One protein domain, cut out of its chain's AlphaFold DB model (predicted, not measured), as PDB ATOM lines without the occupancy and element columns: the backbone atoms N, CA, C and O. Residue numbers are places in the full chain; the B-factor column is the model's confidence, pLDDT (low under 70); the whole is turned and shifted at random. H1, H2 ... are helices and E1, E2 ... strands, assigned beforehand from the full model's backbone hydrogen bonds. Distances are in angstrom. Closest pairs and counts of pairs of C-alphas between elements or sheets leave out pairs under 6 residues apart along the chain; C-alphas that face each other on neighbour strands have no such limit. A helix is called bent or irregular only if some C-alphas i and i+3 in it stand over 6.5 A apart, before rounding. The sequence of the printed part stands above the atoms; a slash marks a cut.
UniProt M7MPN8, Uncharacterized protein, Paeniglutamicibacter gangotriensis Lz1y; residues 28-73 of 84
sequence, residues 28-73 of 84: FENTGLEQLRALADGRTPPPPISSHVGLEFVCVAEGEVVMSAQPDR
ATOM      1  N   PHE A  28     164.632 239.731  94.914       73.88
ATOM      2  CA  PHE A  28     165.953 239.782  95.555       73.88
ATOM      3  C   PHE A  28     166.537 238.401  95.884       73.88
ATOM      4  O   PHE A  28     167.657 238.313  96.378       73.88
ATOM      5  N   GLU A  29     165.781 237.331  95.636       84.94
ATOM      6  CA  GLU A  29     166.197 235.949  95.904       84.94
ATOM      7  C   GLU A  29     166.927 235.318  94.706       84.94
ATOM      8  O   GLU A  29     167.589 234.298  94.867       84.94
ATOM      9  N   ASN A  30     166.831 235.930  93.520       85.12
ATOM     10  CA  ASN A  30     167.409 235.437  92.272       85.12
ATOM     11  C   ASN A  30     168.418 236.440  91.705       85.12
ATOM     12  O   ASN A  30     168.336 237.646  91.948       85.12
ATOM     13  N   THR A  31     169.343 235.961  90.880       92.38
ATOM     14  CA  THR A  31     170.124 236.847  90.011       92.38
ATOM     15  C   THR A  31     169.211 237.535  88.991       92.38
ATOM     16  O   THR A  31     168.145 237.027  88.630       92.38
ATOM     17  N   GLY A  32     169.645 238.678  88.449       90.69
ATOM     18  CA  GLY A  32     168.875 239.385  87.418       90.69
ATOM     19  C   GLY A  32     168.586 238.517  86.185       90.69
ATOM     20  O   GLY A  32     167.481 238.560  85.650       90.69
ATOM     21  N   LEU A  33     169.537 237.671  85.771       94.69
ATOM     22  CA  LEU A  33     169.354 236.756  84.641       94.69
ATOM     23  C   LEU A  33     168.291 235.688  84.931       94.69
ATOM     24  O   LEU A  33     167.432 235.429  84.090       94.69
ATOM     25  N   GLU A  34     168.320 235.083  86.119       93.88
ATOM     26  CA  GLU A  34     167.305 234.110  86.547       93.88
ATOM     27  C   GLU A  34     165.915 234.740  86.615       93.88
ATOM     28  O   GLU A  34     164.934 234.119  86.201       93.88
ATOM     29  N   GLN A  35     165.834 235.991  87.069       91.50
ATOM     30  CA  GLN A  35     164.584 236.733  87.111       91.50
ATOM     31  C   GLN A  35     164.033 237.008  85.703       91.50
ATOM     32  O   GLN A  35     162.852 236.772  85.454       91.50
ATOM     33  N   LEU A  36     164.871 237.472  84.771       93.19
ATOM     34  CA  LEU A  36     164.457 237.711  83.385       93.19
ATOM     35  C   LEU A  36     164.030 236.412  82.688       93.19
ATOM     36  O   LEU A  36     163.025 236.399  81.981       93.19
ATOM     37  N   ARG A  37     164.724 235.295  82.942       94.88
ATOM     38  CA  ARG A  37     164.312 233.972  82.448       94.88
ATOM     39  C   ARG A  37     162.964 233.551  83.026       94.88
ATOM     40  O   ARG A  37     162.111 233.078  82.292       94.88
ATOM     41  N   ALA A  38     162.728 233.776  84.319       92.31
ATOM     42  CA  ALA A  38     161.436 233.478  84.934       92.31
ATOM     43  C   ALA A  38     160.285 234.310  84.341       92.31
ATOM     44  O   ALA A  38     159.168 233.803  84.250       92.31
ATOM     45  N   LEU A  39     160.550 235.552  83.918       91.94
ATOM     46  CA  LEU A  39     159.586 236.379  83.184       91.94
ATOM     47  C   LEU A  39     159.303 235.813  81.786       91.94
ATOM     48  O   LEU A  39     158.138 235.677  81.425       91.94
ATOM     49  N   ALA A  40     160.341 235.447  81.028       93.88
ATOM     50  CA  ALA A  40     160.195 234.848  79.698       93.88
ATOM     51  C   ALA A  40     159.454 233.497  79.736       93.88
ATOM     52  O   ALA A  40     158.604 233.231  78.893       93.88
ATOM     53  N   ASP A  41     159.711 232.682  80.763       93.56
ATOM     54  CA  ASP A  41     159.051 231.387  80.975       93.56
ATOM     55  C   ASP A  41     157.623 231.512  81.550       93.56
ATOM     56  O   ASP A  41     156.952 230.501  81.767       93.56
ATOM     57  N   GLY A  42     157.167 232.724  81.897       90.88
ATOM     58  CA  GLY A  42     155.865 232.955  82.537       90.88
ATOM     59  C   GLY A  42     155.755 232.442  83.981       90.88
ATOM     60  O   GLY A  42     154.653 232.325  84.516       90.88
ATOM     61  N   ARG A  43     156.882 232.138  84.639       90.50
ATOM     62  CA  ARG A  43     156.935 231.690  86.046       90.50
ATOM     63  C   ARG A  43     156.722 232.833  87.038       90.50
ATOM     64  O   ARG A  43     156.301 232.591  88.169       90.50
ATOM     65  N   THR A  44     157.002 234.060  86.610       88.25
ATOM     66  CA  THR A  44     156.778 235.289  87.377       88.25
ATOM     67  C   THR A  44     155.844 236.208  86.590       88.25
ATOM     68  O   THR A  44     156.012 236.322  85.375       88.25
ATOM     69  N   PRO A  45     154.883 236.892  87.242       89.88
ATOM     70  CA  PRO A  45     154.050 237.875  86.564       89.88
ATOM     71  C   PRO A  45     154.893 238.978  85.910       89.88
ATOM     72  O   PRO A  45     155.898 239.408  86.486       89.88
ATOM     73  N   PRO A  46     154.488 239.480  84.732       91.19
ATOM     74  CA  PRO A  46     155.199 240.565  84.083       91.19
ATOM     75  C   PRO A  46     155.105 241.859  84.910       91.19
ATOM     76  O   PRO A  46     154.097 242.090  85.590       91.19
ATOM     77  N   PRO A  47     156.124 242.736  84.852       91.75
ATOM     78  CA  PRO A  47     156.066 244.025  85.529       91.75
ATOM     79  C   PRO A  47     154.927 244.887  84.958       91.75
ATOM     80  O   PRO A  47     154.570 244.735  83.787       91.75
ATOM     81  N   PRO A  48     154.386 245.855  85.725       93.81
ATOM     82  CA  PRO A  48     153.269 246.684  85.273       93.81
ATOM     83  C   PRO A  48     153.470 247.322  83.897       93.81
ATOM     84  O   PRO A  48     152.547 247.317  83.086       93.81
ATOM     85  N   ILE A  49     154.692 247.790  83.604       93.50
ATOM     86  CA  ILE A  49     155.052 248.404  82.318       93.50
ATOM     87  C   ILE A  49     154.722 247.510  81.117       93.50
ATOM     88  O   ILE A  49     154.309 248.019  80.076       93.50
ATOM     89  N   SER A  50     154.792 246.184  81.272       95.19
ATOM     90  CA  SER A  50     154.448 245.258  80.199       95.19
ATOM     91  C   SER A  50     153.004 245.386  79.745       95.19
ATOM     92  O   SER A  50     152.727 245.286  78.557       95.19
ATOM     93  N   SER A  51     152.081 245.686  80.660       95.38
ATOM     94  CA  SER A  51     150.665 245.870  80.324       95.38
ATOM     95  C   SER A  51     150.378 247.196  79.612       95.38
ATOM     96  O   SER A  51     149.338 247.326  78.964       95.38
ATOM     97  N   HIS A  52     151.278 248.179  79.724       94.88
ATOM     98  CA  HIS A  52     151.129 249.474  79.064       94.88
ATOM     99  C   HIS A  52     151.474 249.383  77.579       94.88
ATOM    100  O   HIS A  52     150.657 249.761  76.750       94.88
ATOM    101  N   VAL A  53     152.631 248.806  77.249       95.25
ATOM    102  CA  VAL A  53     153.147 248.762  75.867       95.25
ATOM    103  C   VAL A  53     153.033 247.385  75.206       95.25
ATOM    104  O   VAL A  53     153.541 247.189  74.105       95.25
ATOM    105  N   GLY A  54     152.412 246.411  75.877       95.00
ATOM    106  CA  GLY A  54     152.367 245.021  75.413       95.00
ATOM    107  C   GLY A  54     153.761 244.395  75.333       95.00
ATOM    108  O   GLY A  54     154.089 243.802  74.312       95.00
ATOM    109  N   LEU A  55     154.597 244.614  76.358       96.50
ATOM    110  CA  LEU A  55     155.979 244.119  76.402       96.50
ATOM    111  C   LEU A  55     156.016 242.621  76.701       96.50
ATOM    112  O   LEU A  55     155.463 242.176  77.709       96.50
ATOM    113  N   GLU A  56     156.787 241.888  75.910       95.31
ATOM    114  CA  GLU A  56     157.067 240.467  76.086       95.31
ATOM    115  C   GLU A  56     158.575 240.204  75.992       95.31
ATOM    116  O   GLU A  56     159.286 240.852  75.221       95.31
ATOM    117  N   PHE A  57     159.067 239.244  76.780       95.62
ATOM    118  CA  PHE A  57     160.442 238.752  76.700       95.62
ATOM    119  C   PHE A  57     160.482 237.554  75.751       95.62
ATOM    120  O   PHE A  57     159.920 236.507  76.055       95.62
ATOM    121  N   VAL A  58     161.140 237.718  74.605       95.69
ATOM    122  CA  VAL A  58     161.215 236.707  73.539       95.69
ATOM    123  C   VAL A  58     162.403 235.771  73.750       95.69
ATOM    124  O   VAL A  58     162.289 234.565  73.559       95.69
ATOM    125  N   CYS A  59     163.552 236.321  74.144       95.12
ATOM    126  CA  CYS A  59     164.764 235.560  74.434       95.12
ATOM    127  C   CYS A  59     165.517 236.207  75.595       95.12
ATOM    128  O   CYS A  59     165.628 237.433  75.658       95.12
ATOM    129  N   VAL A  60     166.048 235.386  76.501       97.62
ATOM    130  CA  VAL A  60     166.872 235.834  77.627       97.62
ATOM    131  C   VAL A  60     168.091 234.923  77.759       97.62
ATOM    132  O   VAL A  60     168.011 233.798  78.265       97.62
ATOM    133  N   ALA A  61     169.239 235.444  77.346       96.56
ATOM    134  CA  ALA A  61     170.541 234.807  77.450       96.56
ATOM    135  C   ALA A  61     171.531 235.712  78.198       96.56
ATOM    136  O   ALA A  61     171.272 236.883  78.479       96.56
ATOM    137  N   GLU A  62     172.680 235.159  78.568       96.12
ATOM    138  CA  GLU A  62     173.759 235.983  79.102       96.12
ATOM    139  C   GLU A  62     174.317 236.868  77.979       96.12
ATOM    140  O   GLU A  62     174.661 236.373  76.910       96.12
ATOM    141  N   GLY A  63     174.355 238.183  78.206       96.62
ATOM    142  CA  GLY A  63     174.796 239.163  77.210       96.62
ATOM    143  C   GLY A  63     173.752 239.551  76.152       96.62
ATOM    144  O   GLY A  63     174.008 240.489  75.402       96.62
ATOM    145  N   GLU A  64     172.577 238.909  76.107       96.69
ATOM    146  CA  GLU A  64     171.523 239.229  75.134       96.69
ATOM    147  C   GLU A  64     170.113 239.073  75.717       96.69
ATOM    148  O   GLU A  64     169.762 238.054  76.309       96.69
ATOM    149  N   VAL A  65     169.270 240.081  75.486       96.94
ATOM    150  CA  VAL A  65     167.836 240.022  75.778       96.94
ATOM    151  C   VAL A  65     167.073 240.559  74.574       96.94
ATOM    152  O   VAL A  65     167.302 241.687  74.142       96.94
ATOM    153  N   VAL A  66     166.138 239.761  74.064       97.50
ATOM    154  CA  VAL A  66     165.219 240.161  72.996       97.50
ATOM    155  C   VAL A  66     163.844 240.374  73.604       97.50
ATOM    156  O   VAL A  66     163.295 239.479  74.247       97.50
ATOM    157  N   MET A  67     163.280 241.557  73.381       96.75
ATOM    158  CA  MET A  67     161.924 241.909  73.798       96.75
ATOM    159  C   MET A  67     161.110 242.372  72.594       96.75
ATOM    160  O   MET A  67     161.645 242.998  71.679       96.75
ATOM    161  N   SER A  68     159.810 242.106  72.622       96.75
ATOM    162  CA  SER A  68     158.835 242.663  71.685       96.75
ATOM    163  C   SER A  68     157.837 243.546  72.420       96.75
ATOM    164  O   SER A  68     157.566 243.330  73.596       96.75
ATOM    165  N   ALA A  69     157.278 244.533  71.724       95.94
ATOM    166  CA  ALA A  69     156.213 245.387  72.236       95.94
ATOM    167  C   ALA A  69     155.075 245.470  71.211       95.94
ATOM    168  O   ALA A  69     155.312 245.380  70.005       95.94
ATOM    169  N   GLN A  70     153.852 245.676  71.691       95.94
ATOM    170  CA  GLN A  70     152.660 245.919  70.877       95.94
ATOM    171  C   GLN A  70     152.068 247.286  71.253       95.94
ATOM    172  O   GLN A  70     151.034 247.354  71.932       95.94
ATOM    173  N   PRO A  71     152.734 248.392  70.871       93.12
ATOM    174  CA  PRO A  71     152.262 249.728  71.191       93.12
ATOM    175  C   PRO A  71     150.941 250.020  70.478       93.12
ATOM    176  O   PRO A  71     150.743 249.690  69.310       93.12
ATOM    177  N   ASP A  72     150.039 250.689  71.185       92.94
ATOM    178  CA  ASP A  72     148.831 251.267  70.603       92.94
ATOM    179  C   ASP A  72     148.901 252.798  70.479       92.94
ATOM    180  O   ASP A  72     149.873 253.427  70.889       92.94
ATOM    181  N   ARG A  73     147.826 253.391  69.949       92.62
ATOM    182  CA  ARG A  73     147.674 254.831  69.685       92.62
ATOM    183  C   ARG A  73     147.883 255.736  70.900       92.62
ATOM    184  O   ARG A  73     148.152 256.916  70.715       92.62
TER     185      ARG A  73
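What this domain is: This is residues 28 to 73 of the 84 residues of an uncharacterized protein of Paeniglutamicibacter gangotriensis Lz1y (UniProt M7MPN8). A hairpin of two antiparallel strands, E1 and E2, forms a narrow two-stranded ribbon, with helix H1 packed mainly on E1 and a short helix, H2, beyond the end of the ribbon where E1 begins. The link from H1 to H2 runs between the two helices, and residues 69 to 73 run on from E2 to the far end of the long axis. The printed part has 46 residues with two named helices and two named strands, in the order H1, H2, E1, E2; the sheet has the order E1 - E2, antiparallel, and the class is mixed, helices and strands. The whole is only just compact, close to loose, with a radius of gyration of the C-alphas of 11.1 A, and it is elongated, with spans of 36 by 20 by 14 A.

How they stand to each other: Residues 28 to 31 come before H1, residues 32 to 40. A short link, residues 41 to 47, joins H1 to H2, residues 48 to 53, and the two helices are apart. A tight link of 2 residues joins H2 to E1, residues 56 to 61. H1 and E1 have 11 pairs of C-alphas within 8 A; their closest C-alphas are those of Ala 40 and Phe 57, 4.9 A apart, and their centres are 8.5 A apart. H2 and E1 have 1 pair of C-alphas within 8 A, those of Ser 50 and Glu 56, 6.8 A apart, and their centres are 15.5 A apart. E1 and E2, residues 64 to 68, are a hairpin, joined by a tight link of 2 residues, Glu 62 and Gly 63. They are antiparallel, with an angle of 169 degrees between their N-to-C directions. Among the C-alphas that face each other are those of Phe 57 and Met 67, 4.5 A apart, and those of Ala 61 and Glu 64, 5.1 A apart. Among the N and O pairs within hydrogen-bond range are N 56 and O 68 at 2.8 A and N 66 and O 59 at 2.9 A. H1 and E2 are near each other, with 5 pairs of C-alphas within 10 A. H2 and E2 are apart. In H1 every O i to N i+4 pair is within hydrogen-bond range, while in H2 1 of 2 is.

Where its parts are: H1 begins at C-alpha 32 at (168.875, 239.385, 87.418) and ends at C-alpha 40, 12.5 A away. H2 runs from Pro 48 to Val 53, with 9.6 A between its first and last C-alphas. E1, the longest strand by residues, runs from Glu 56 to Ala 61 and is 14.7 A long from first to last C-alpha; it begins at C-alpha 56 at (157.067, 240.467, 76.086). E2 runs from Glu 64 to Ser 68, is 13.6 A long in the same sense, and ends at C-alpha 68 at (158.835, 242.663, 71.685). Neither helix is bent.

The domain as a whole: The two C-alphas farthest apart in the domain are those of Glu 29 and Arg 73, at 37.2 A. The first and last printed C-alphas, those of Phe 28 and Arg 73, are 35.1 A apart. The printed part runs from residue 28 to residue 73 of a full chain of 84 residues and has no cut. Two links are tight, H2 to E1 and E1 to E2; the link from H1 to H2 is short, and none is long. The mean pLDDT of the printed part is 93.3, and no printed residue is under 70. Among the elements, the mean pLDDT is 93 in H1, 95 in H2, 96 in E1 and 97 in E2.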